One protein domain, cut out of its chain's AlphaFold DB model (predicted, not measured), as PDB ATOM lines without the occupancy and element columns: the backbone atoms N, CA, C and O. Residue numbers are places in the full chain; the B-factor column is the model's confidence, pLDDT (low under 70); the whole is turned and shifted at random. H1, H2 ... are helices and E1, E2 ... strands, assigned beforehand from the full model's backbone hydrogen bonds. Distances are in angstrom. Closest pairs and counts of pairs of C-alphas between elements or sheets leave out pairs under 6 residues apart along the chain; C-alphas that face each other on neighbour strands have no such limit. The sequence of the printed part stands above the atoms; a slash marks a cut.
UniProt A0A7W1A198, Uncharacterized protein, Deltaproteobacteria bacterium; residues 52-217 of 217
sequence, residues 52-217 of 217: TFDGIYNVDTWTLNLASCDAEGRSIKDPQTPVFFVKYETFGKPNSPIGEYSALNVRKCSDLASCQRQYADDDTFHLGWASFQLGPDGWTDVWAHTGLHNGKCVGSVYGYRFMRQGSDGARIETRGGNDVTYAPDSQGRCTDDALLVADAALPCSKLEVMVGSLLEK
ATOM      1  N   THR A  52     -44.868  54.714 -35.481       87.25
ATOM      2  CA  THR A  52     -43.512  55.240 -35.707       87.25
ATOM      3  C   THR A  52     -42.678  54.369 -36.646       87.25
ATOM      4  O   THR A  52     -41.635  54.822 -37.131       87.25
ATOM      5  N   PHE A  53     -43.097  53.122 -36.851       91.50
ATOM      6  CA  PHE A  53     -42.438  52.152 -37.711       91.50
ATOM      7  C   PHE A  53     -43.086  52.031 -39.087       91.50
ATOM      8  O   PHE A  53     -42.518  51.336 -39.928       91.50
ATOM      9  N   ASP A  54     -44.207  52.708 -39.332       92.88
ATOM     10  CA  ASP A  54     -44.922  52.615 -40.600       92.88
ATOM     11  C   ASP A  54     -44.064  53.135 -41.759       92.88
ATOM     12  O   ASP A  54     -43.397  54.173 -41.650       92.88
ATOM     13  N   GLY A  55     -44.073  52.384 -42.858       94.12
ATOM     14  CA  GLY A  55     -43.403  52.765 -44.093       94.12
ATOM     15  C   GLY A  55     -42.808  51.596 -44.870       94.12
ATOM     16  O   GLY A  55     -42.929  50.419 -44.517       94.12
ATOM     17  N   ILE A  56     -42.131  51.938 -45.961       95.44
ATOM     18  CA  ILE A  56     -41.395  51.015 -46.823       95.44
ATOM     19  C   ILE A  56     -39.905  51.178 -46.538       95.44
ATOM     20  O   ILE A  56     -39.372  52.286 -46.549       95.44
ATOM     21  N   TYR A  57     -39.217  50.064 -46.329       96.25
ATOM     22  CA  TYR A  57     -37.806  49.996 -45.987       96.25
ATOM     23  C   TYR A  57     -37.033  49.283 -47.089       96.25
ATOM     24  O   TYR A  57     -37.476  48.262 -47.612       96.25
ATOM     25  N   ASN A  58     -35.845  49.787 -47.404       96.38
ATOM     26  CA  ASN A  58     -34.849  49.079 -48.194       96.38
ATOM     27  C   ASN A  58     -34.198  48.008 -47.326       96.38
ATOM     28  O   ASN A  58     -33.738  48.321 -46.233       96.38
ATOM     29  N   VAL A  59     -34.085  46.774 -47.811       96.19
ATOM     30  CA  VAL A  59     -33.262  45.758 -47.146       96.19
ATOM     31  C   VAL A  59     -31.801  46.132 -47.357       96.19
ATOM     32  O   VAL A  59     -31.290  46.051 -48.474       96.19
ATOM     33  N   ASP A  60     -31.095  46.489 -46.293       95.25
ATOM     34  CA  ASP A  60     -29.668  46.804 -46.348       95.25
ATOM     35  C   ASP A  60     -28.855  45.518 -46.240       95.25
ATOM     36  O   ASP A  60     -28.082  45.185 -47.148       95.25
ATOM     37  N   THR A  61     -29.126  44.737 -45.194       95.62
ATOM     38  CA  THR A  61     -28.498  43.440 -44.933       95.62
ATOM     39  C   THR A  61     -29.537  42.387 -44.583       95.62
ATOM     40  O   THR A  61     -30.531  42.671 -43.918       95.62
ATOM     41  N   TRP A  62     -29.269  41.147 -44.982       95.81
ATOM     42  CA  TRP A  62     -30.069  39.995 -44.587       95.81
ATOM     43  C   TRP A  62     -29.141  38.809 -44.361       95.81
ATOM     44  O   TRP A  62     -28.481  38.368 -45.300       95.81
ATOM     45  N   THR A  63     -29.036  38.332 -43.125       97.25
ATOM     46  CA  THR A  63     -28.113  37.273 -42.710       97.25
ATOM     47  C   THR A  63     -28.862  36.056 -42.176       97.25
ATOM     48  O   THR A  63     -29.989  36.162 -41.693       97.25
ATOM     49  N   LEU A  64     -28.240  34.878 -42.288       96.25
ATOM     50  CA  LEU A  64     -28.778  33.621 -41.768       96.25
ATOM     51  C   LEU A  64     -27.671  32.753 -41.171       96.25
ATOM     52  O   LEU A  64     -26.713  32.382 -41.858       96.25
ATOM     53  N   ASN A  65     -27.850  32.385 -39.908       96.44
ATOM     54  CA  ASN A  65     -27.079  31.376 -39.199       96.44
ATOM     55  C   ASN A  65     -27.981  30.167 -38.913       96.44
ATOM     56  O   ASN A  65     -29.013  30.318 -38.270       96.44
ATOM     57  N   LEU A  66     -27.602  28.983 -39.399       95.38
ATOM     58  CA  LEU A  66     -28.321  27.716 -39.170       95.38
ATOM     59  C   LEU A  66     -27.645  26.826 -38.113       95.38
ATOM     60  O   LEU A  66     -28.006  25.660 -37.974       95.38
ATOM     61  N   ALA A  67     -26.618  27.337 -37.429       93.19
ATOM     62  CA  ALA A  67     -25.883  26.592 -36.411       93.19
ATOM     63  C   ALA A  67     -26.190  27.062 -34.982       93.19
ATOM     64  O   ALA A  67     -26.085  26.271 -34.050       93.19
ATOM     65  N   SER A  68     -26.524  28.342 -34.798       94.12
ATOM     66  CA  SER A  68     -26.705  28.964 -33.480       94.12
ATOM     67  C   SER A  68     -27.414  30.313 -33.595       94.12
ATOM     68  O   SER A  68     -27.465  30.886 -34.686       94.12
ATOM     69  N   CYS A  69     -27.818  30.880 -32.457       95.50
ATOM     70  CA  CYS A  69     -28.363  32.239 -32.366       95.50
ATOM     71  C   CYS A  69     -27.462  33.240 -31.630       95.50
ATOM     72  O   CYS A  69     -27.917  34.334 -31.288       95.50
ATOM     73  N   ASP A  70     -26.200  32.871 -31.403       95.69
ATOM     74  CA  ASP A  70     -25.224  33.690 -30.674       95.69
ATOM     75  C   ASP A  70     -24.597  34.777 -31.556       95.69
ATOM     76  O   ASP A  70     -24.119  35.796 -31.062       95.69
ATOM     77  N   ALA A  71     -24.603  34.569 -32.875       96.44
ATOM     78  CA  ALA A  71     -24.070  35.507 -33.851       96.44
ATOM     79  C   ALA A  71     -24.839  35.436 -35.173       96.44
ATOM     80  O   ALA A  71     -25.338  34.377 -35.572       96.44
ATOM     81  N   GLU A  72     -24.881  36.565 -35.878       97.12
ATOM     82  CA  GLU A  72     -25.369  36.624 -37.252       97.12
ATOM     83  C   GLU A  72     -24.527  35.748 -38.183       97.12
ATOM     84  O   GLU A  72     -23.321  35.576 -37.999       97.12
ATOM     85  N   GLY A  73     -25.181  35.174 -39.191       95.00
ATOM     86  CA  GLY A  73     -24.522  34.305 -40.155       95.00
ATOM     87  C   GLY A  73     -24.089  35.037 -41.419       95.00
ATOM     88  O   GLY A  73     -23.957  36.259 -41.469       95.00
ATOM     89  N   ARG A  74     -23.883  34.268 -42.489       96.06
ATOM     90  CA  ARG A  74     -23.552  34.840 -43.800       96.06
ATOM     91  C   ARG A  74     -24.731  35.631 -44.357       96.06
ATOM     92  O   ARG A  74     -25.885  35.280 -44.110       96.06
ATOM     93  N   SER A  75     -24.426  36.641 -45.170       94.75
ATOM     94  CA  SER A  75     -25.455  37.320 -45.954       94.75
ATOM     95  C   SER A  75     -26.138  36.323 -46.893       94.75
ATOM     96  O   SER A  75     -25.475  35.570 -47.608       94.75
ATOM     97  N   ILE A  76     -27.464  36.325 -46.864       92.25
ATOM     98  CA  ILE A  76     -28.363  35.604 -47.765       92.25
ATOM     99  C   ILE A  76     -29.238  36.568 -48.566       92.25
ATOM    100  O   ILE A  76     -30.210  36.134 -49.176       92.25
ATOM    101  N   LYS A  77     -28.919  37.868 -48.535       85.62
ATOM    102  CA  LYS A  77     -29.683  38.902 -49.226       85.62
ATOM    103  C   LYS A  77     -29.881  38.515 -50.690       85.62
ATOM    104  O   LYS A  77     -28.932  38.513 -51.474       85.62
ATOM    105  N   ASP A  78     -31.126  38.212 -51.028       76.50
ATOM    106  CA  ASP A  78     -31.554  37.987 -52.397       76.50
ATOM    107  C   ASP A  78     -31.699  39.351 -53.091       76.50
ATOM    108  O   ASP A  78     -32.435  40.207 -52.586       76.50
ATOM    109  N   PRO A  79     -31.045  39.578 -54.244       71.88
ATOM    110  CA  PRO A  79     -31.294  40.760 -55.065       71.88
ATOM    111  C   PRO A  79     -32.779  41.002 -55.389       71.88
ATOM    112  O   PRO A  79     -33.151  42.139 -55.662       71.88
ATOM    113  N   GLN A  80     -33.619  39.960 -55.368       68.19
ATOM    114  CA  GLN A  80     -35.053  40.021 -55.678       68.19
ATOM    115  C   GLN A  80     -35.948  40.441 -54.503       68.19
ATOM    116  O   GLN A  80     -37.138  40.662 -54.711       68.19
ATOM    117  N   THR A  81     -35.423  40.561 -53.279       72.50
ATOM    118  CA  THR A  81     -36.178  41.127 -52.143       72.50
ATOM    119  C   THR A  81     -35.545  42.450 -51.716       72.50
ATOM    120  O   THR A  81     -34.841  42.506 -50.705       72.50
ATOM    121  N   PRO A  82     -35.732  43.529 -52.497       85.25
ATOM    122  CA  PRO A  82     -35.090  44.800 -52.212       85.25
ATOM    123  C   PRO A  82     -35.750  45.538 -51.047       85.25
ATOM    124  O   PRO A  82     -35.092  46.370 -50.433       85.25
ATOM    125  N   VAL A  83     -37.023  45.265 -50.736       93.62
ATOM    126  CA  VAL A  83     -37.788  46.075 -49.781       93.62
ATOM    127  C   VAL A  83     -38.724  45.250 -48.900       93.62
ATOM    128  O   VAL A  83     -39.165  44.153 -49.263       93.62
ATOM    129  N   PHE A  84     -39.077  45.816 -47.751       94.25
ATOM    130  CA  PHE A  84     -40.193  45.354 -46.939       94.25
ATOM    131  C   PHE A  84     -41.058  46.526 -46.485       94.25
ATOM    132  O   PHE A  84     -40.575  47.633 -46.282       94.25
ATOM    133  N   PHE A  85     -42.347  46.268 -46.333       94.25
ATOM    134  CA  PHE A  85     -43.324  47.201 -45.806       94.25
ATOM    135  C   PHE A  85     -43.647  46.856 -44.357       94.25
ATOM    136  O   PHE A  85     -43.741  45.675 -44.009       94.25
ATOM    137  N   VAL A  86     -43.824  47.882 -43.535       94.31
ATOM    138  CA  VAL A  86     -44.200  47.788 -42.130       94.31
ATOM    139  C   VAL A  86     -45.439  48.653 -41.912       94.31
ATOM    140  O   VAL A  86     -45.453  49.806 -42.336       94.31
ATOM    141  N   LYS A  87     -46.464  48.105 -41.255       92.62
ATOM    142  CA  LYS A  87     -47.669  48.851 -40.866       92.62
ATOM    143  C   LYS A  87     -48.184  48.375 -39.526       92.62
ATOM    144  O   LYS A  87     -48.330  47.172 -39.309       92.62
ATOM    145  N   TYR A  88     -48.468  49.310 -38.638       92.06
ATOM    146  CA  TYR A  88     -49.237  49.056 -37.438       92.06
ATOM    147  C   TYR A  88     -50.721  48.980 -37.793       92.06
ATOM    148  O   TYR A  88     -51.299  49.919 -38.337       92.06
ATOM    149  N   GLU A  89     -51.342  47.848 -37.488       89.12
ATOM    150  CA  GLU A  89     -52.744  47.593 -37.783       89.12
ATOM    151  C   GLU A  89     -53.471  47.153 -36.517       89.12
ATOM    152  O   GLU A  89     -52.997  46.294 -35.770       89.12
ATOM    153  N   THR A  90     -54.661  47.708 -36.316       86.81
ATOM    154  CA  THR A  90     -55.597  47.288 -35.277       86.81
ATOM    155  C   THR A  90     -56.756  46.554 -35.935       86.81
ATOM    156  O   THR A  90     -57.461  47.097 -36.784       86.81
ATOM    157  N   PHE A  91     -56.949  45.299 -35.553       80.69
ATOM    158  CA  PHE A  91     -58.065  44.461 -35.957       80.69
ATOM    159  C   PHE A  91     -59.037  44.265 -34.790       80.69
ATOM    160  O   PHE A  91     -58.690  44.355 -33.615       80.69
ATOM    161  N   GLY A  92     -60.278  43.955 -35.148       75.56
ATOM    162  CA  GLY A  92     -61.354  43.764 -34.196       75.56
ATOM    163  C   GLY A  92     -62.109  45.063 -33.964       75.56
ATOM    164  O   GLY A  92     -61.663  46.156 -34.294       75.56
ATOM    165  N   LYS A  93     -63.329  44.926 -33.465       74.75
ATOM    166  CA  LYS A  93     -64.122  46.057 -32.993       74.75
ATOM    167  C   LYS A  93     -64.190  45.974 -31.478       74.75
ATOM    168  O   LYS A  93     -64.181  44.852 -30.957       74.75
ATOM    169  N   PRO A  94     -64.405  47.104 -30.790       68.00
ATOM    170  CA  PRO A  94     -64.992  47.062 -29.464       68.00
ATOM    171  C   PRO A  94     -66.229  46.155 -29.550       68.00
ATOM    172  O   PRO A  94     -67.124  46.411 -30.361       68.00
ATOM    173  N   ASN A  95     -66.241  45.057 -28.787       74.31
ATOM    174  CA  ASN A  95     -67.264  43.990 -28.781       74.31
ATOM    175  C   ASN A  95     -67.148  42.875 -29.841       74.31
ATOM    176  O   ASN A  95     -68.093  42.108 -30.037       74.31
ATOM    177  N   SER A  96     -66.013  42.736 -30.521       79.94
ATOM    178  CA  SER A  96     -65.730  41.536 -31.312       79.94
ATOM    179  C   SER A  96     -65.495  40.327 -30.387       79.94
ATOM    180  O   SER A  96     -64.792  40.481 -29.388       79.94
ATOM    181  N   PRO A  97     -65.999  39.111 -30.696       79.56
ATOM    182  CA  PRO A  97     -65.755  37.908 -29.879       79.56
ATOM    183  C   PRO A  97     -64.271  37.546 -29.720       79.56
ATOM    184  O   PRO A  97     -63.891  36.829 -28.804       79.56
ATOM    185  N   ILE A  98     -63.455  38.031 -30.650       77.56
ATOM    186  CA  ILE A  98     -62.005  37.835 -30.750       77.56
ATOM    187  C   ILE A  98     -61.219  39.028 -30.182       77.56
ATOM    188  O   ILE A  98     -59.999  39.048 -30.271       77.56
ATOM    189  N   GLY A  99     -61.914  40.001 -29.581       84.06
ATOM    190  CA  GLY A  99     -61.320  41.203 -29.008       84.06
ATOM    191  C   GLY A  99     -60.833  42.206 -30.051       84.06
ATOM    192  O   GLY A  99     -61.036  42.039 -31.257       84.06
ATOM    193  N   GLU A 100     -60.232  43.277 -29.545       85.44
ATOM    194  CA  GLU A 100     -59.374  44.177 -30.307       85.44
ATOM    195  C   GLU A 100     -57.940  43.657 -30.206       85.44
ATOM    196  O   GLU A 100     -57.487  43.253 -29.134       85.44
ATOM    197  N   TYR A 101     -57.236  43.639 -31.324       84.50
ATOM    198  CA  TYR A 101     -55.878  43.139 -31.424       84.50
ATOM    199  C   TYR A 101     -55.099  44.074 -32.321       84.50
ATOM    200  O   TYR A 101     -55.499  44.334 -33.452       84.50
ATOM    201  N   SER A 102     -53.978  44.565 -31.818       88.00
ATOM    202  CA  SER A 102     -53.112  45.456 -32.572       88.00
ATOM    203  C   SER A 102     -51.742  44.836 -32.741       88.00
ATOM    204  O   SER A 102     -51.180  44.299 -31.786       88.00
ATOM    205  N   ALA A 103     -51.200  44.928 -33.947       91.62
ATOM    206  CA  ALA A 103     -49.886  44.402 -34.251       91.62
ATOM    207  C   ALA A 103     -49.173  45.229 -35.312       91.62
ATOM    208  O   ALA A 103     -49.785  45.842 -36.182       91.62
ATOM    209  N   LEU A 104     -47.848  45.191 -35.253       93.12
ATOM    210  CA  LEU A 104     -46.995  45.621 -36.342       93.12
ATOM    211  C   LEU A 104     -46.892  44.468 -37.344       93.12
ATOM    212  O   LEU A 104     -46.445  43.384 -36.984       93.12
ATOM    213  N   ASN A 105     -47.298  44.670 -38.590       93.00
ATOM    214  CA  ASN A 105     -47.208  43.660 -39.639       93.00
ATOM    215  C   ASN A 105     -46.085  44.000 -40.613       93.00
ATOM    216  O   ASN A 105     -45.947  45.143 -41.047       93.00
ATOM    217  N   VAL A 106     -45.297  42.989 -40.983       93.50
ATOM    218  CA  VAL A 106     -44.192  43.131 -41.935       93.50
ATOM    219  C   VAL A 106     -44.427  42.293 -43.180       93.50
ATOM    220  O   VAL A 106     -44.730  41.100 -43.109       93.50
ATOM    221  N   ARG A 107     -44.213  42.890 -44.350       92.06
ATOM    222  CA  ARG A 107     -44.355  42.261 -45.665       92.06
ATOM    223  C   ARG A 107     -43.092  42.412 -46.485       92.06
ATOM    224  O   ARG A 107     -42.623  43.520 -46.680       92.06
ATOM    225  N   LYS A 108     -42.580  41.315 -47.034       91.69
ATOM    226  CA  LYS A 108     -41.534  41.371 -48.063       91.69
ATOM    227  C   LYS A 108     -42.185  41.737 -49.398       91.69
ATOM    228  O   LYS A 108     -43.207  41.143 -49.739       91.69
ATOM    229  N   CYS A 109     -41.602  42.663 -50.153       90.06
ATOM    230  CA  CYS A 109     -42.040  42.959 -51.518       90.06
ATOM    231  C   CYS A 109     -40.891  42.757 -52.510       90.06
ATOM    232  O   CYS A 109     -39.715  42.871 -52.166       90.06
ATOM    233  N   SER A 110     -41.253  42.494 -53.764       90.25
ATOM    234  CA  SER A 110     -40.303  42.360 -54.874       90.25
ATOM    235  C   SER A 110     -39.637  43.675 -55.271       90.25
ATOM    236  O   SER A 110     -38.554  43.664 -55.840       90.25
ATOM    237  N   ASP A 111     -40.298  44.806 -55.021       92.00
ATOM    238  CA  ASP A 111     -39.867  46.151 -55.399       92.00
ATOM    239  C   ASP A 111     -40.760  47.213 -54.727       92.00
ATOM    240  O   ASP A 111     -41.827  46.901 -54.186       92.00
ATOM    241  N   LEU A 112     -40.315  48.474 -54.768       92.38
ATOM    242  CA  LEU A 112     -41.013  49.616 -54.169       92.38
ATOM    243  C   LEU A 112     -42.426  49.805 -54.743       92.38
ATOM    244  O   LEU A 112     -43.380  49.966 -53.986       92.38
ATOM    245  N   ALA A 113     -42.581  49.721 -56.067       92.88
ATOM    246  CA  ALA A 113     -43.874  49.912 -56.723       92.88
ATOM    247  C   ALA A 113     -44.877  48.799 -56.365       92.88
ATOM    248  O   ALA A 113     -46.088  49.017 -56.323       92.88
ATOM    249  N   SER A 114     -44.388  47.586 -56.113       90.31
ATOM    250  CA  SER A 114     -45.167  46.458 -55.618       90.31
ATOM    251  C   SER A 114     -45.614  46.692 -54.177       90.31
ATOM    252  O   SER A 114     -46.801  46.517 -53.904       90.31
ATOM    253  N   CYS A 115     -44.724  47.172 -53.294       90.88
ATOM    254  CA  CYS A 115     -45.111  47.551 -51.932       90.88
ATOM    255  C   CYS A 115     -46.196  48.639 -51.942       90.88
ATOM    256  O   CYS A 115     -47.245  48.454 -51.333       90.88
ATOM    257  N   GLN A 116     -45.975  49.735 -52.674       90.75
ATOM    258  CA  GLN A 116     -46.913  50.859 -52.746       90.75
ATOM    259  C   GLN A 116     -48.294  50.410 -53.239       90.75
ATOM    260  O   GLN A 116     -49.308  50.733 -52.636       90.75
ATOM    261  N   ARG A 117     -48.363  49.610 -54.311       88.44
ATOM    262  CA  ARG A 117     -49.657  49.156 -54.850       88.44
ATOM    263  C   ARG A 117     -50.400  48.189 -53.938       88.44
ATOM    264  O   ARG A 117     -51.624  48.184 -53.964       88.44
ATOM    265  N   GLN A 118     -49.682  47.316 -53.234       81.00
ATOM    266  CA  GLN A 118     -50.310  46.256 -52.444       81.00
ATOM    267  C   GLN A 118     -50.653  46.697 -51.028       81.00
ATOM    268  O   GLN A 118     -51.567  46.119 -50.447       81.00
ATOM    269  N   TYR A 119     -49.917  47.666 -50.482       75.50
ATOM    270  CA  TYR A 119     -49.932  47.947 -49.050       75.50
ATOM    271  C   TYR A 119     -50.186  49.416 -48.677       75.50
ATOM    272  O   TYR A 119     -50.322  49.726 -47.495       75.50
ATOM    273  N   ALA A 120     -50.311  50.314 -49.663       67.12
ATOM    274  CA  ALA A 120     -50.778  51.687 -49.433       67.12
ATOM    275  C   ALA A 120     -52.315  51.817 -49.406       67.12
ATOM    276  O   ALA A 120     -52.829  52.930 -49.346       67.12
ATOM    277  N   ASP A 121     -53.055  50.707 -49.495       77.25
ATOM    278  CA  ASP A 121     -54.506  50.731 -49.330       77.25
ATOM    279  C   ASP A 121     -54.858  50.655 -47.839       77.25
ATOM    280  O   ASP A 121     -54.640  49.634 -47.188       77.25
ATOM    281  N   ASP A 122     -55.395  51.744 -47.293       73.00
ATOM    282  CA  ASP A 122     -55.802  51.823 -45.888       73.00
ATOM    283  C   ASP A 122     -57.010  50.943 -45.552       73.00
ATOM    284  O   ASP A 122     -57.222  50.624 -44.381       73.00
ATOM    285  N   ASP A 123     -57.754  50.488 -46.563       75.12
ATOM    286  CA  ASP A 123     -58.912  49.615 -46.383       75.12
ATOM    287  C   ASP A 123     -58.554  48.118 -46.425       75.12
ATOM    288  O   ASP A 123     -59.411  47.261 -46.171       75.12
ATOM    289  N   THR A 124     -57.299  47.774 -46.736       74.38
ATOM    290  CA  THR A 124     -56.850  46.382 -46.804       74.38
ATOM    291  C   THR A 124     -56.040  46.012 -45.567       74.38
ATOM    292  O   THR A 124     -55.064  46.659 -45.217       74.38
ATOM    293  N   PHE A 125     -56.434  44.911 -44.926       74.00
ATOM    294  CA  PHE A 125     -55.684  44.329 -43.818       74.00
ATOM    295  C   PHE A 125     -54.569  43.408 -44.319       74.00
ATOM    296  O   PHE A 125     -54.787  42.559 -45.196       74.00
ATOM    297  N   HIS A 126     -53.381  43.509 -43.725       77.00
ATOM    298  CA  HIS A 126     -52.197  42.819 -44.217       77.00
ATOM    299  C   HIS A 126     -51.578  41.864 -43.182       77.00
ATOM    300  O   HIS A 126     -50.592  42.177 -42.534       77.00
ATOM    301  N   LEU A 127     -52.038  40.604 -43.151       77.81
ATOM    302  CA  LEU A 127     -51.435  39.523 -42.335       77.81
ATOM    303  C   LEU A 127     -50.003  39.128 -42.726       77.81
ATOM    304  O   LEU A 127     -49.854  38.141 -43.451       77.81
ATOM    305  N   GLY A 128     -49.005  39.909 -42.304       79.94
ATOM    306  CA  GLY A 128     -47.578  39.884 -42.656       79.94
ATOM    307  C   GLY A 128     -46.896  38.525 -42.875       79.94
ATOM    308  O   GLY A 128     -47.400  37.466 -42.530       79.94
ATOM    309  N   TRP A 129     -45.693  38.549 -43.456       86.19
ATOM    310  CA  TRP A 129     -44.746  37.439 -43.263       86.19
ATOM    311  C   TRP A 129     -44.424  37.263 -41.769       86.19
ATOM    312  O   TRP A 129     -44.245  36.139 -41.315       86.19
ATOM    313  N   ALA A 130     -44.394  38.372 -41.029       89.75
ATOM    314  CA  ALA A 130     -44.318  38.399 -39.578       89.75
ATOM    315  C   ALA A 130     -45.319  39.427 -39.030       89.75
ATOM    316  O   ALA A 130     -45.578  40.449 -39.677       89.75
ATOM    317  N   SER A 131     -45.862  39.142 -37.851       92.12
ATOM    318  CA  SER A 131     -46.665  40.055 -37.039       92.12
ATOM    319  C   SER A 131     -45.949  40.233 -35.703       92.12
ATOM    320  O   SER A 131     -45.207  39.345 -35.297       92.12
ATOM    321  N   PHE A 132     -46.104  41.376 -35.046       93.94
ATOM    322  CA  PHE A 132     -45.473  41.648 -33.758       93.94
ATOM    323  C   PHE A 132     -46.469  42.334 -32.844       93.94
ATOM    324  O   PHE A 132     -47.063  43.347 -33.214       93.94
ATOM    325  N   GLN A 133     -46.606  41.822 -31.631       92.06
ATOM    326  CA  GLN A 133     -47.380  42.466 -30.581       92.06
ATOM    327  C   GLN A 133     -46.445  43.297 -29.711       92.06
ATOM    328  O   GLN A 133     -45.289  42.931 -29.479       92.06
ATOM    329  N   LEU A 134     -46.941  44.438 -29.239       90.19
ATOM    330  CA  LEU A 134     -46.199  45.253 -28.291       90.19
ATOM    331  C   LEU A 134     -46.275  44.605 -26.907       90.19
ATOM    332  O   LEU A 134     -47.341  44.558 -26.297       90.19
ATOM    333  N   GLY A 135     -45.137  44.123 -26.419       86.50
ATOM    334  CA  GLY A 135     -44.969  43.602 -25.071       86.50
ATOM    335  C   GLY A 135     -43.948  44.402 -24.253       86.50
ATOM    336  O   GLY A 135     -43.388  45.391 -24.738       86.50
ATOM    337  N   PRO A 136     -43.660  43.960 -23.016       84.75
ATOM    338  CA  PRO A 136     -42.667  44.591 -22.141       84.75
ATOM    339  C   PRO A 136     -41.267  44.698 -22.765       84.75
ATOM    340  O   PRO A 136     -40.549  45.662 -22.511       84.75
ATOM    341  N   ASP A 137     -40.902  43.739 -23.620       81.62
ATOM    342  CA  ASP A 137     -39.590  43.657 -24.279       81.62
ATOM    343  C   ASP A 137     -39.551  44.320 -25.674       81.62
ATOM    344  O   ASP A 137     -38.558  44.206 -26.414       81.62
ATOM    345  N   GLY A 138     -40.627  45.030 -26.030       89.12
ATOM    346  CA  GLY A 138     -40.835  45.680 -27.321       89.12
ATOM    347  C   GLY A 138     -41.745  44.878 -28.250       89.12
ATOM    348  O   GLY A 138     -42.636  44.160 -27.809       89.12
ATOM    349  N   TRP A 139     -41.539  45.033 -29.557       94.62
ATOM    350  CA  TRP A 139     -42.321  44.346 -30.584       94.62
ATOM    351  C   TRP A 139     -41.820  42.916 -30.762       94.62
ATOM    352  O   TRP A 139     -40.741  42.690 -31.320       94.62
ATOM    353  N   THR A 140     -42.597  41.949 -30.291       95.19
ATOM    354  CA  THR A 140     -42.239  40.528 -30.318       95.19
ATOM    355  C   THR A 140     -43.417  39.673 -30.747       95.19
ATOM    356  O   THR A 140     -44.569  40.067 -30.583       95.19
ATOM    357  N   ASP A 141     -43.129  38.484 -31.258       94.25
ATOM    358  CA  ASP A 141     -44.135  37.447 -31.466       94.25
ATOM    359  C   ASP A 141     -43.499  36.067 -31.334       94.25
ATOM    360  O   ASP A 141     -42.277  35.916 -31.444       94.25
ATOM    361  N   VAL A 142     -44.323  35.057 -31.097       94.31
ATOM    362  CA  VAL A 142     -43.912  33.658 -31.104       94.31
ATOM    363  C   VAL A 142     -44.910  32.882 -31.940       94.31
ATOM    364  O   VAL A 142     -46.087  32.780 -31.608       94.31
ATOM    365  N   TRP A 143     -44.416  32.288 -33.019       93.19
ATOM    366  CA  TRP A 143     -45.197  31.409 -33.868       93.19
ATOM    367  C   TRP A 143     -44.779  29.963 -33.638       93.19
ATOM    368  O   TRP A 143     -43.621  29.597 -33.845       93.19
ATOM    369  N   ALA A 144     -45.736  29.138 -33.239       95.00
ATOM    370  CA  ALA A 144     -45.583  27.702 -33.112       95.00
ATOM    371  C   ALA A 144     -46.487  27.011 -34.136       95.00
ATOM    372  O   ALA A 144     -47.583  27.486 -34.440       95.00
ATOM    373  N   HIS A 145     -46.017  25.899 -34.691       94.06
ATOM    374  CA  HIS A 145     -46.871  24.999 -35.453       94.06
ATOM    375  C   HIS A 145     -46.484  23.555 -35.173       94.06
ATOM    376  O   HIS A 145     -45.301  23.216 -35.101       94.06
ATOM    377  N   THR A 146     -47.486  22.689 -35.062       97.31
ATOM    378  CA  THR A 146     -47.288  21.271 -34.770       97.31
ATOM    379  C   THR A 146     -48.139  20.354 -35.650       97.31
ATOM    380  O   THR A 146     -49.187  20.744 -36.167       97.31
ATOM    381  N   GLY A 147     -47.687  19.111 -35.810       96.69
ATOM    382  CA  GLY A 147     -48.391  18.029 -36.481       96.69
ATOM    383  C   GLY A 147     -48.060  16.660 -35.885       96.69
ATOM    384  O   GLY A 147     -47.012  16.449 -35.271       96.69
ATOM    385  N   LEU A 148     -48.969  15.700 -36.080       97.81
ATOM    386  CA  LEU A 148     -48.770  14.307 -35.683       97.81
ATOM    387  C   LEU A 148     -48.114  13.521 -36.828       97.81
ATOM    388  O   LEU A 148     -48.706  13.348 -37.893       97.81
ATOM    389  N   HIS A 149     -46.922  12.979 -36.588       97.69
ATOM    390  CA  HIS A 149     -46.155  12.185 -37.547       97.69
ATOM    391  C   HIS A 149     -45.717  10.864 -36.910       97.69
ATOM    392  O   HIS A 149     -44.985  10.842 -35.922       97.69
ATOM    393  N   ASN A 150     -46.166   9.734 -37.473       96.75
ATOM    394  CA  ASN A 150     -45.836   8.385 -36.988       96.75
ATOM    395  C   ASN A 150     -46.075   8.195 -35.473       96.75
ATOM    396  O   ASN A 150     -45.264   7.588 -34.773       96.75
ATOM    397  N   GLY A 151     -47.184   8.741 -34.961       97.06
ATOM    398  CA  GLY A 151     -47.569   8.633 -33.550       97.06
ATOM    399  C   GLY A 151     -46.802   9.550 -32.590       97.06
ATOM    400  O   GLY A 151     -46.944   9.399 -31.379       97.06
ATOM    401  N   LYS A 152     -45.999  10.490 -33.100       98.12
ATOM    402  CA  LYS A 152     -45.309  11.515 -32.306       98.12
ATOM    403  C   LYS A 152     -45.701  12.904 -32.777       98.12
ATOM    404  O   LYS A 152     -45.972  13.092 -33.961       98.12
ATOM    405  N   CYS A 153     -45.702  13.867 -31.867       98.44
ATOM    406  CA  CYS A 153     -45.856  15.260 -32.247       98.44
ATOM    407  C   CYS A 153     -44.514  15.806 -32.714       98.44
ATOM    408  O   CYS A 153     -43.480  15.536 -32.098       98.44
ATOM    409  N   VAL A 154     -44.538  16.532 -33.823       98.25
ATOM    410  CA  VAL A 154     -43.386  17.219 -34.400       98.25
ATOM    411  C   VAL A 154     -43.816  18.646 -34.694       98.25
ATOM    412  O   VAL A 154     -44.943  18.871 -35.136       98.25
ATOM    413  N   GLY A 155     -42.963  19.620 -34.422       97.06
ATOM    414  CA  GLY A 155     -43.273  21.007 -34.723       97.06
ATOM    415  C   GLY A 155     -42.069  21.912 -34.589       97.06
ATOM    416  O   GLY A 155     -41.021  21.491 -34.113       97.06
ATOM    417  N   SER A 156     -42.236  23.159 -34.997       95.69
ATOM    418  CA  SER A 156     -41.195  24.178 -34.934       95.69
ATOM    419  C   SER A 156     -41.730  25.426 -34.239       95.69
ATOM    420  O   SER A 156     -42.885  25.813 -34.439       95.69
ATOM    421  N   VAL A 157     -40.864  26.074 -33.462       96.19
ATOM    422  CA  VAL A 157     -41.124  27.364 -32.819       96.19
ATOM    423  C   VAL A 157     -40.232  28.425 -33.452       96.19
ATOM    424  O   VAL A 157     -39.039  28.211 -33.682       96.19
ATOM    425  N   TYR A 158     -40.824  29.583 -33.731       94.81
ATOM    426  CA  TYR A 158     -40.141  30.760 -34.242       94.81
ATOM    427  C   TYR A 158     -40.469  31.960 -33.359       94.81
ATOM    428  O   TYR A 158     -41.615  32.394 -33.296       94.81
ATOM    429  N   GLY A 159     -39.459  32.510 -32.699       95.50
ATOM    430  CA  GLY A 159     -39.538  33.801 -32.033       95.50
ATOM    431  C   GLY A 159     -39.189  34.922 -33.005       95.50
ATOM    432  O   GLY A 159     -38.186  34.850 -33.716       95.50
ATOM    433  N   TYR A 160     -39.984  35.980 -33.013       95.69
ATOM    434  CA  TYR A 160     -39.756  37.173 -33.812       95.69
ATOM    435  C   TYR A 160     -39.516  38.369 -32.903       95.69
ATOM    436  O   TYR A 160     -40.167  38.531 -31.871       95.69
ATOM    437  N   ARG A 161     -38.592  39.240 -33.306       96.38
ATOM    438  CA  ARG A 161     -38.370  40.529 -32.655       96.38
ATOM    439  C   ARG A 161     -38.203  41.627 -33.690       96.38
ATOM    440  O   ARG A 161     -37.398  41.488 -34.606       96.38
ATOM    441  N   PHE A 162     -38.925  42.724 -33.511       96.00
ATOM    442  CA  PHE A 162     -38.797  43.934 -34.308       96.00
ATOM    443  C   PHE A 162     -38.208  45.050 -33.441       96.00
ATOM    444  O   PHE A 162     -38.648  45.299 -32.318       96.00
ATOM    445  N   MET A 163     -37.178  45.719 -33.944       94.75
ATOM    446  CA  MET A 163     -36.445  46.760 -33.227       94.75
ATOM    447  C   MET A 163     -36.171  47.948 -34.138       94.75
ATOM    448  O   MET A 163     -35.967  47.800 -35.343       94.75
ATOM    449  N   ARG A 164     -36.089  49.136 -33.537       92.81
ATOM    450  CA  ARG A 164     -35.554  50.315 -34.216       92.81
ATOM    451  C   ARG A 164     -34.038  50.182 -34.383       92.81
ATOM    452  O   ARG A 164     -33.346  49.787 -33.448       92.81
ATOM    453  N   GLN A 165     -33.527  50.570 -35.545       92.12
ATOM    454  CA  GLN A 165     -32.103  50.620 -35.868       92.12
ATOM    455  C   GLN A 165     -31.723  52.064 -36.236       92.12
ATOM    456  O   GLN A 165     -31.923  52.502 -37.362       92.12
ATOM    457  N   GLY A 166     -31.174  52.837 -35.297       91.50
ATOM    458  CA  GLY A 166     -30.899  54.265 -35.534       91.50
ATOM    459  C   GLY A 166     -32.175  55.123 -35.584       91.50
ATOM    460  O   GLY A 166     -33.171  54.770 -34.961       91.50
ATOM    461  N   SER A 167     -32.152  56.271 -36.273       89.00
ATOM    462  CA  SER A 167     -33.337  57.144 -36.381       89.00
ATOM    463  C   SER A 167     -34.406  56.548 -37.293       89.00
ATOM    464  O   SER A 167     -35.573  56.492 -36.908       89.00
ATOM    465  N   ASP A 168     -33.988  56.039 -38.452       91.75
ATOM    466  CA  ASP A 168     -34.872  55.676 -39.565       91.75
ATOM    467  C   ASP A 168     -34.676  54.229 -40.042       91.75
ATOM    468  O   ASP A 168     -35.089  53.873 -41.137       91.75
ATOM    469  N   GLY A 169     -34.023  53.376 -39.254       94.88
ATOM    470  CA  GLY A 169     -33.848  51.968 -39.598       94.88
ATOM    471  C   GLY A 169     -34.734  51.034 -38.782       94.88
ATOM    472  O   GLY A 169     -35.198  51.358 -37.684       94.88
ATOM    473  N   ALA A 170     -34.909  49.833 -39.313       95.94
ATOM    474  CA  ALA A 170     -35.591  48.720 -38.680       95.94
ATOM    475  C   ALA A 170     -34.703  47.474 -38.699       95.94
ATOM    476  O   ALA A 170     -33.957  47.226 -39.649       95.94
ATOM    477  N   ARG A 171     -34.803  46.675 -37.641       96.50
ATOM    478  CA  ARG A 171     -34.151  45.376 -37.499       96.50
ATOM    479  C   ARG A 171     -35.199  44.339 -37.131       96.50
ATOM    480  O   ARG A 171     -35.915  44.502 -36.147       96.50
ATOM    481  N   ILE A 172     -35.235  43.260 -37.896       96.69
ATOM    482  CA  ILE A 172     -36.105  42.112 -37.678       96.69
ATOM    483  C   ILE A 172     -35.217  40.910 -37.396       96.69
ATOM    484  O   ILE A 172     -34.365  40.565 -38.212       96.69
ATOM    485  N   GLU A 173     -35.423  40.274 -36.252       97.06
ATOM    486  CA  GLU A 173     -34.812  38.992 -35.922       97.06
ATOM    487  C   GLU A 173     -35.874  37.899 -35.949       97.06
ATOM    488  O   GLU A 173     -36.926  38.038 -35.327       97.06
ATOM    489  N   THR A 174     -35.570  36.793 -36.622       95.94
ATOM    490  CA  THR A 174     -36.290  35.528 -36.488       95.94
ATOM    491  C   THR A 174     -35.348  34.517 -35.851       95.94
ATOM    492  O   THR A 174     -34.313  34.158 -36.416       95.94
ATOM    493  N   ARG A 175     -35.710  34.054 -34.662       95.94
ATOM    494  CA  ARG A 175     -35.030  33.007 -33.900       95.94
ATOM    495  C   ARG A 175     -35.860  31.741 -33.988       95.94
ATOM    496  O   ARG A 175     -37.078  31.814 -33.900       95.94
ATOM    497  N   GLY A 176     -35.235  30.590 -34.158       91.88
ATOM    498  CA  GLY A 176     -35.969  29.331 -34.186       91.88
ATOM    499  C   GLY A 176     -35.095  28.117 -33.932       91.88
ATOM    500  O   GLY A 176     -33.862  28.203 -33.876       91.88
ATOM    501  N   GLY A 177     -35.773  26.989 -33.778       84.38
ATOM    502  CA  GLY A 177     -35.179  25.673 -33.601       84.38
ATOM    503  C   GLY A 177     -35.273  24.803 -34.853       84.38
ATOM    504  O   GLY A 177     -35.882  25.165 -35.861       84.38
ATOM    505  N   ASN A 178     -34.651  23.631 -34.771       87.75
ATOM    506  CA  ASN A 178     -35.036  22.494 -35.602       87.75
ATOM    507  C   ASN A 178     -36.397  21.961 -35.141       87.75
ATOM    508  O   ASN A 178     -36.850  22.278 -34.043       87.75
ATOM    509  N   ASP A 179     -36.992  21.079 -35.940       93.56
ATOM    510  CA  ASP A 179     -38.201  20.373 -35.534       93.56
ATOM    511  C   ASP A 179     -38.006  19.651 -34.190       93.56
ATOM    512  O   ASP A 179     -37.114  18.812 -34.014       93.56
ATOM    513  N   VAL A 180     -38.882  19.963 -33.243       95.75
ATOM    514  CA  VAL A 180     -38.931  19.382 -31.907       95.75
ATOM    515  C   VAL A 180     -39.893  18.211 -31.926       95.75
ATOM    516  O   VAL A 180     -41.042  18.333 -32.346       95.75
ATOM    517  N   THR A 181     -39.433  17.056 -31.450       97.62
ATOM    518  CA  THR A 181     -40.288  15.880 -31.267       97.62
ATOM    519  C   THR A 181     -40.738  15.777 -29.817       97.62
ATOM    520  O   THR A 181     -39.905  15.777 -28.913       97.62
ATOM    521  N   TYR A 182     -42.039  15.607 -29.591       97.31
ATOM    522  CA  TYR A 182     -42.625  15.473 -28.259       97.31
ATOM    523  C   TYR A 182     -43.813  14.498 -28.243       97.31
ATOM    524  O   TYR A 182     -44.271  14.007 -29.282       97.31
ATOM    525  N   ALA A 183     -44.261  14.133 -27.042       97.75
ATOM    526  CA  ALA A 183     -45.376  13.210 -26.866       97.75
ATOM    527  C   ALA A 183     -46.722  13.931 -27.064       97.75
ATOM    528  O   ALA A 183     -46.863  15.060 -26.592       97.75
ATOM    529  N   PRO A 184     -47.716  13.291 -27.705       98.06
ATOM    530  CA  PRO A 184     -49.076  13.816 -27.703       98.06
ATOM    531  C   PRO A 184     -49.664  13.828 -26.286       98.06
ATOM    532  O   PRO A 184     -49.216  13.088 -25.403       98.06
ATOM    533  N   ASP A 185     -50.693  14.649 -26.079       97.50
ATOM    534  CA  ASP A 185     -51.453  14.663 -24.830       97.50
ATOM    535  C   ASP A 185     -52.248  13.353 -24.618       97.50
ATOM    536  O   ASP A 185     -52.255  12.441 -25.451       97.50
ATOM    537  N   SER A 186     -52.956  13.243 -23.490       97.25
ATOM    538  CA  SER A 186     -53.762  12.055 -23.160       97.25
ATOM    539  C   SER A 186     -54.917  11.781 -24.135       97.25
ATOM    540  O   SER A 186     -55.493  10.694 -24.105       97.25
ATOM    541  N   GLN A 187     -55.251  12.739 -25.004       97.62
ATOM    542  CA  GLN A 187     -56.255  12.619 -26.061       97.62
ATOM    543  C   GLN A 187     -55.622  12.353 -27.436       97.62
ATOM    544  O   GLN A 187     -56.338  12.286 -28.435       97.62
ATOM    545  N   GLY A 188     -54.298  12.192 -27.510       97.38
ATOM    546  CA  GLY A 188     -53.581  11.981 -28.764       97.38
ATOM    547  C   GLY A 188     -53.356  13.263 -29.570       97.38
ATOM    548  O   GLY A 188     -53.075  13.172 -30.766       97.38
ATOM    549  N   ARG A 189     -53.499  14.450 -28.965       98.00
ATOM    550  CA  ARG A 189     -53.366  15.739 -29.655       98.00
ATOM    551  C   ARG A 189     -51.966  16.315 -29.503       98.00
ATOM    552  O   ARG A 189     -51.326  16.173 -28.463       98.00
ATOM    553  N   CYS A 190     -51.541  17.030 -30.534       98.25
ATOM    554  CA  CYS A 190     -50.361  17.878 -30.501       98.25
ATOM    555  C   CYS A 190     -50.810  19.306 -30.213       98.25
ATOM    556  O   CYS A 190     -51.641  19.843 -30.946       98.25
ATOM    557  N   THR A 191     -50.321  19.889 -29.123       97.38
ATOM    558  CA  THR A 191     -50.643  21.265 -28.733       97.38
ATOM    559  C   THR A 191     -49.408  22.144 -28.854       97.38
ATOM    560  O   THR A 191     -48.294  21.685 -28.578       97.38
ATOM    561  N   ASP A 192     -49.610  23.401 -29.243       96.38
ATOM    562  CA  ASP A 192     -48.528  24.382 -29.337       96.38
ATOM    563  C   ASP A 192     -47.913  24.664 -27.957       96.38
ATOM    564  O   ASP A 192     -46.699  24.768 -27.846       96.38
ATOM    565  N   ASP A 193     -48.705  24.650 -26.879       96.62
ATOM    566  CA  ASP A 193     -48.193  24.812 -25.508       96.62
ATOM    567  C   ASP A 193     -47.166  23.734 -25.127       96.62
ATOM    568  O   ASP A 193     -46.118  24.029 -24.551       96.62
ATOM    569  N   ALA A 194     -47.437  22.468 -25.464       96.94
ATOM    570  CA  ALA A 194     -46.503  21.379 -25.190       96.94
ATOM    571  C   ALA A 194     -45.241  21.481 -26.061       96.94
ATOM    572  O   ALA A 194     -44.149  21.154 -25.592       96.94
ATOM    573  N   LEU A 195     -45.382  21.972 -27.297       97.44
ATOM    574  CA  LEU A 195     -44.254  22.277 -28.172       97.44
ATOM    575  C   LEU A 195     -43.388  23.403 -27.589       97.44
ATOM    576  O   LEU A 195     -42.179  23.233 -27.512       97.44
ATOM    577  N   LEU A 196     -43.985  24.505 -27.123       95.75
ATOM    578  CA  LEU A 196     -43.269  25.630 -26.507       95.75
ATOM    579  C   LEU A 196     -42.476  25.194 -25.268       95.75
ATOM    580  O   LEU A 196     -41.323  25.585 -25.100       95.75
ATOM    581  N   VAL A 197     -43.060  24.339 -24.423       96.00
ATOM    582  CA  VAL A 197     -42.360  23.768 -23.259       96.00
ATOM    583  C   VAL A 197     -41.189  22.883 -23.690       96.00
ATOM    584  O   VAL A 197     -40.121  22.941 -23.079       96.00
ATOM    585  N   ALA A 198     -41.371  22.059 -24.724       95.38
ATOM    586  CA  ALA A 198     -40.317  21.184 -25.230       95.38
ATOM    587  C   ALA A 198     -39.179  21.969 -25.910       95.38
ATOM    588  O   ALA A 198     -38.009  21.646 -25.706       95.38
ATOM    589  N   ASP A 199     -39.515  23.004 -26.682       95.62
ATOM    590  CA  ASP A 199     -38.572  23.870 -27.393       95.62
ATOM    591  C   ASP A 199     -37.716  24.710 -26.438       95.62
ATOM    592  O   ASP A 199     -36.507  24.810 -26.631       95.62
ATOM    593  N   ALA A 200     -38.292  25.213 -25.339       93.62
ATOM    594  CA  ALA A 200     -37.580  26.035 -24.354       93.62
ATOM    595  C   ALA A 200     -36.357  25.347 -23.708       93.62
ATOM    596  O   ALA A 200     -35.497  26.017 -23.135       93.62
ATOM    597  N   ALA A 201     -36.271  24.014 -23.776       91.50
ATOM    598  CA  ALA A 201     -35.133  23.242 -23.281       91.50
ATOM    599  C   ALA A 201     -34.002  23.072 -24.313       91.50
ATOM    600  O   ALA A 201     -32.930  22.565 -23.969       91.50
ATOM    601  N   LEU A 202     -34.229  23.443 -25.575       92.12
ATOM    602  CA  LEU A 202     -33.284  23.259 -26.669       92.12
ATOM    603  C   LEU A 202     -32.474  24.537 -26.929       92.12
ATOM    604  O   LEU A 202     -32.971  25.651 -26.763       92.12
ATOM    605  N   PRO A 203     -31.208  24.407 -27.361       92.75
ATOM    606  CA  PRO A 203     -30.450  25.560 -27.812       92.75
ATOM    607  C   PRO A 203     -31.053  26.112 -29.106       92.75
ATOM    608  O   PRO A 203     -31.405  25.362 -30.018       92.75
ATOM    609  N   CYS A 204     -31.097  27.437 -29.216       93.31
ATOM    610  CA  CYS A 204     -31.519  28.109 -30.439       93.31
ATOM    611  C   CYS A 204     -30.539  27.790 -31.579       93.31
ATOM    612  O   CYS A 204     -29.343  28.079 -31.479       93.31
ATOM    613  N   SER A 205     -31.041  27.191 -32.659       94.50
ATOM    614  CA  SER A 205     -30.216  26.678 -33.760       94.50
ATOM    615  C   SER A 205     -30.323  27.498 -35.042       94.50
ATOM    616  O   SER A 205     -29.556  27.266 -35.971       94.50
ATOM    617  N   LYS A 206     -31.249  28.457 -35.121       95.88
ATOM    618  CA  LYS A 206     -31.446  29.305 -36.299       95.88
ATOM    619  C   LYS A 206     -31.646  30.766 -35.911       95.88
ATOM    620  O   LYS A 206     -32.592  31.092 -35.200       95.88
ATOM    621  N   LEU A 207     -30.819  31.645 -36.471       97.38
ATOM    622  CA  LEU A 207     -30.993  33.095 -36.417       97.38
ATOM    623  C   LEU A 207     -30.985  33.674 -37.832       97.38
ATOM    624  O   LEU A 207     -29.989  33.587 -38.548       97.38
ATOM    625  N   GLU A 208     -32.093  34.287 -38.217       96.12
ATOM    626  CA  GLU A 208     -32.227  35.104 -39.418       96.12
ATOM    627  C   GLU A 208     -32.374  36.565 -38.992       96.12
ATOM    628  O   GLU A 208     -33.170  36.875 -38.106       96.12
ATOM    629  N   VAL A 209     -31.604  37.462 -39.603       97.12
ATOM    630  CA  VAL A 209     -31.659  38.895 -39.299       97.12
ATOM    631  C   VAL A 209     -31.815  39.679 -40.584       97.12
ATOM    632  O   VAL A 209     -31.024  39.527 -41.511       97.12
ATOM    633  N   MET A 210     -32.807  40.558 -40.620       96.38
ATOM    634  CA  MET A 210     -33.012  41.530 -41.684       96.38
ATOM    635  C   MET A 210     -32.886  42.935 -41.102       96.38
ATOM    636  O   MET A 210     -33.549  43.266 -40.123       96.38
ATOM    637  N   VAL A 211     -32.038  43.764 -41.701       96.94
ATOM    638  CA  VAL A 211     -31.898  45.182 -41.352       96.94
ATOM    639  C   VAL A 211     -32.255  46.001 -42.575       96.94
ATOM    640  O   VAL A 211     -31.831  45.671 -43.686       96.94
ATOM    641  N   GLY A 212     -33.017  47.065 -42.368       96.56
ATOM    642  CA  GLY A 212     -33.349  47.995 -43.426       96.56
ATOM    643  C   GLY A 212     -33.407  49.440 -42.984       96.56
ATOM    644  O   GLY A 212     -33.561  49.739 -41.801       96.56
ATOM    645  N   SER A 213     -33.318  50.320 -43.971       96.81
ATOM    646  CA  SER A 213     -33.427  51.768 -43.829       96.81
ATOM    647  C   SER A 213     -34.715  52.245 -44.482       96.81
ATOM    648  O   SER A 213     -35.075  51.774 -45.563       96.81
ATOM    649  N   LEU A 214     -35.413  53.170 -43.834       96.44
ATOM    650  CA  LEU A 214     -36.654  53.748 -44.332       96.44
ATOM    651  C   LEU A 214     -36.416  54.429 -45.686       96.44
ATOM    652  O   LEU A 214     -35.524  55.265 -45.833       96.44
ATOM    653  N   LEU A 215     -37.231  54.065 -46.670       94.81
ATOM    654  CA  LEU A 215     -37.284  54.696 -47.987       94.81
ATOM    655  C   LEU A 215     -38.422  55.710 -48.067       94.81
ATOM    656  O   LEU A 215     -38.245  56.799 -48.607       94.81
ATOM    657  N   GLU A 216     -39.588  55.335 -47.550       91.38
ATOM    658  CA  GLU A 216     -40.832  56.088 -47.673       91.38
ATOM    659  C   GLU A 216     -41.716  55.818 -46.456       91.38
ATOM    660  O   GLU A 216     -41.703  54.705 -45.933       91.38
ATOM    661  N   LYS A 217     -42.456  56.836 -46.010       88.38
ATOM    662  CA  LYS A 217     -43.485  56.704 -44.975       88.38
ATOM    663  C   LYS A 217     -44.851  56.549 -45.611       88.38
ATOM    664  O   LYS A 217     -45.139  57.375 -46.504       88.38
TER     665      LYS A 217
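AT A GLANCE: This is residues 52 to 217 of the 217 residues of an uncharacterized protein of Deltaproteobacteria bacterium (UniProt A0A7W1A198). Eight antiparallel strands make a small closed barrel, drawn out on two sides: the E2 and E3 hairpin reaches away as one arm, and the far parts of E5 and E6 make a second, longer ribbon. H2 packs across that ribbon, where the short strand E8 is paired with E6, while H1 packs on the outside of the barrel at E2. The printed part has 166 residues and is mostly strand, with nine named strands and two named helices in the order E1 E2 E3 H1 E4 E5 E6 E7 E8 H2 E9. The ring runs E1 E2 E3 E4 E5 E6 E7 E9 and back to E1; the whole is compact, with a radius of gyration of the C-alphas of 17.6 A and spans of 51 by 47 by 29 A.

HOW THE PARTS SIT: Start at E1, residues 55 to 65, which bends by 64 degrees at residue 58. E2, residues 83 to 91, and E3, residues 101 to 109, complete a meander, each strand the antiparallel neighbour of the one before; look for N 57 and O 84 at 2.8 A, then N 87 and O 105 at 3.0 A, both within hydrogen-bond range. H1, residues 112 to 119, is on the barrel and outside it at a height over the sheet of 8.5 A; it runs along E2, at 13 degrees on the local plane, and the closest C-alphas are those of Phe 85 and Cys 115, 6.4 A apart. A second meander is E4, residues 130 to 135, E5, residues 138 to 149, E6, residues 152 to 165, and E7, residues 169 to 176. E4 is staggered, pairing with E3 over its residues 130 to 132 and with E5 over its residues 133 to 135: N 104 and O 132 of E3 and E4 are within hydrogen-bond range at 2.9 A, and so are N 133 and O 140 of E4 and E5 at 2.9 A. Further on, find N 143 and O 158 of E5 and E6 at 2.8 A, and N 161 and O 173 of E6 and E7 at 2.9 A. E8, residues 180 to 182, pairs with E6, N 180 and O 155 being 2.8 A apart. H2, residues 192 to 199, is on the barrel, outside it, and runs across E6 at 82 degrees on the local plane; the C-alphas of Gly 155 and Leu 195 are their closest, 6.7 A apart. E9, residues 206 to 216, closes the ring between E7, N 172 and O 210 at 2.8 A, and E1, N 63 and O 209 at 2.8 A. In H1 and H2 every O i to N i+4 pair is within hydrogen-bond range.

IN THESE COORDINATES: Find C-alpha 55 at (-43.403, 52.765, -44.093), where E1 begins its 27.3 A. E2 and E3 measure 24.6 A and 24.4 A. E5 runs 35.4 A, and E6 41.4 A from C-alpha 152 at (-45.309, 11.515, -32.306). E7 spans 23.4 A, and E9 runs 30.6 A to C-alpha 216 at (-40.832, 56.088, -47.673).

THE WHOLE: Ser 186 and Glu 216 have the two C-alphas farthest apart, 52.0 A. The printed part has no cut. The link from E1 to E2, residues 66 to 82, is long. Mean pLDDT of the printed part is 91.2; residues 80, 94 and 120 are under 70.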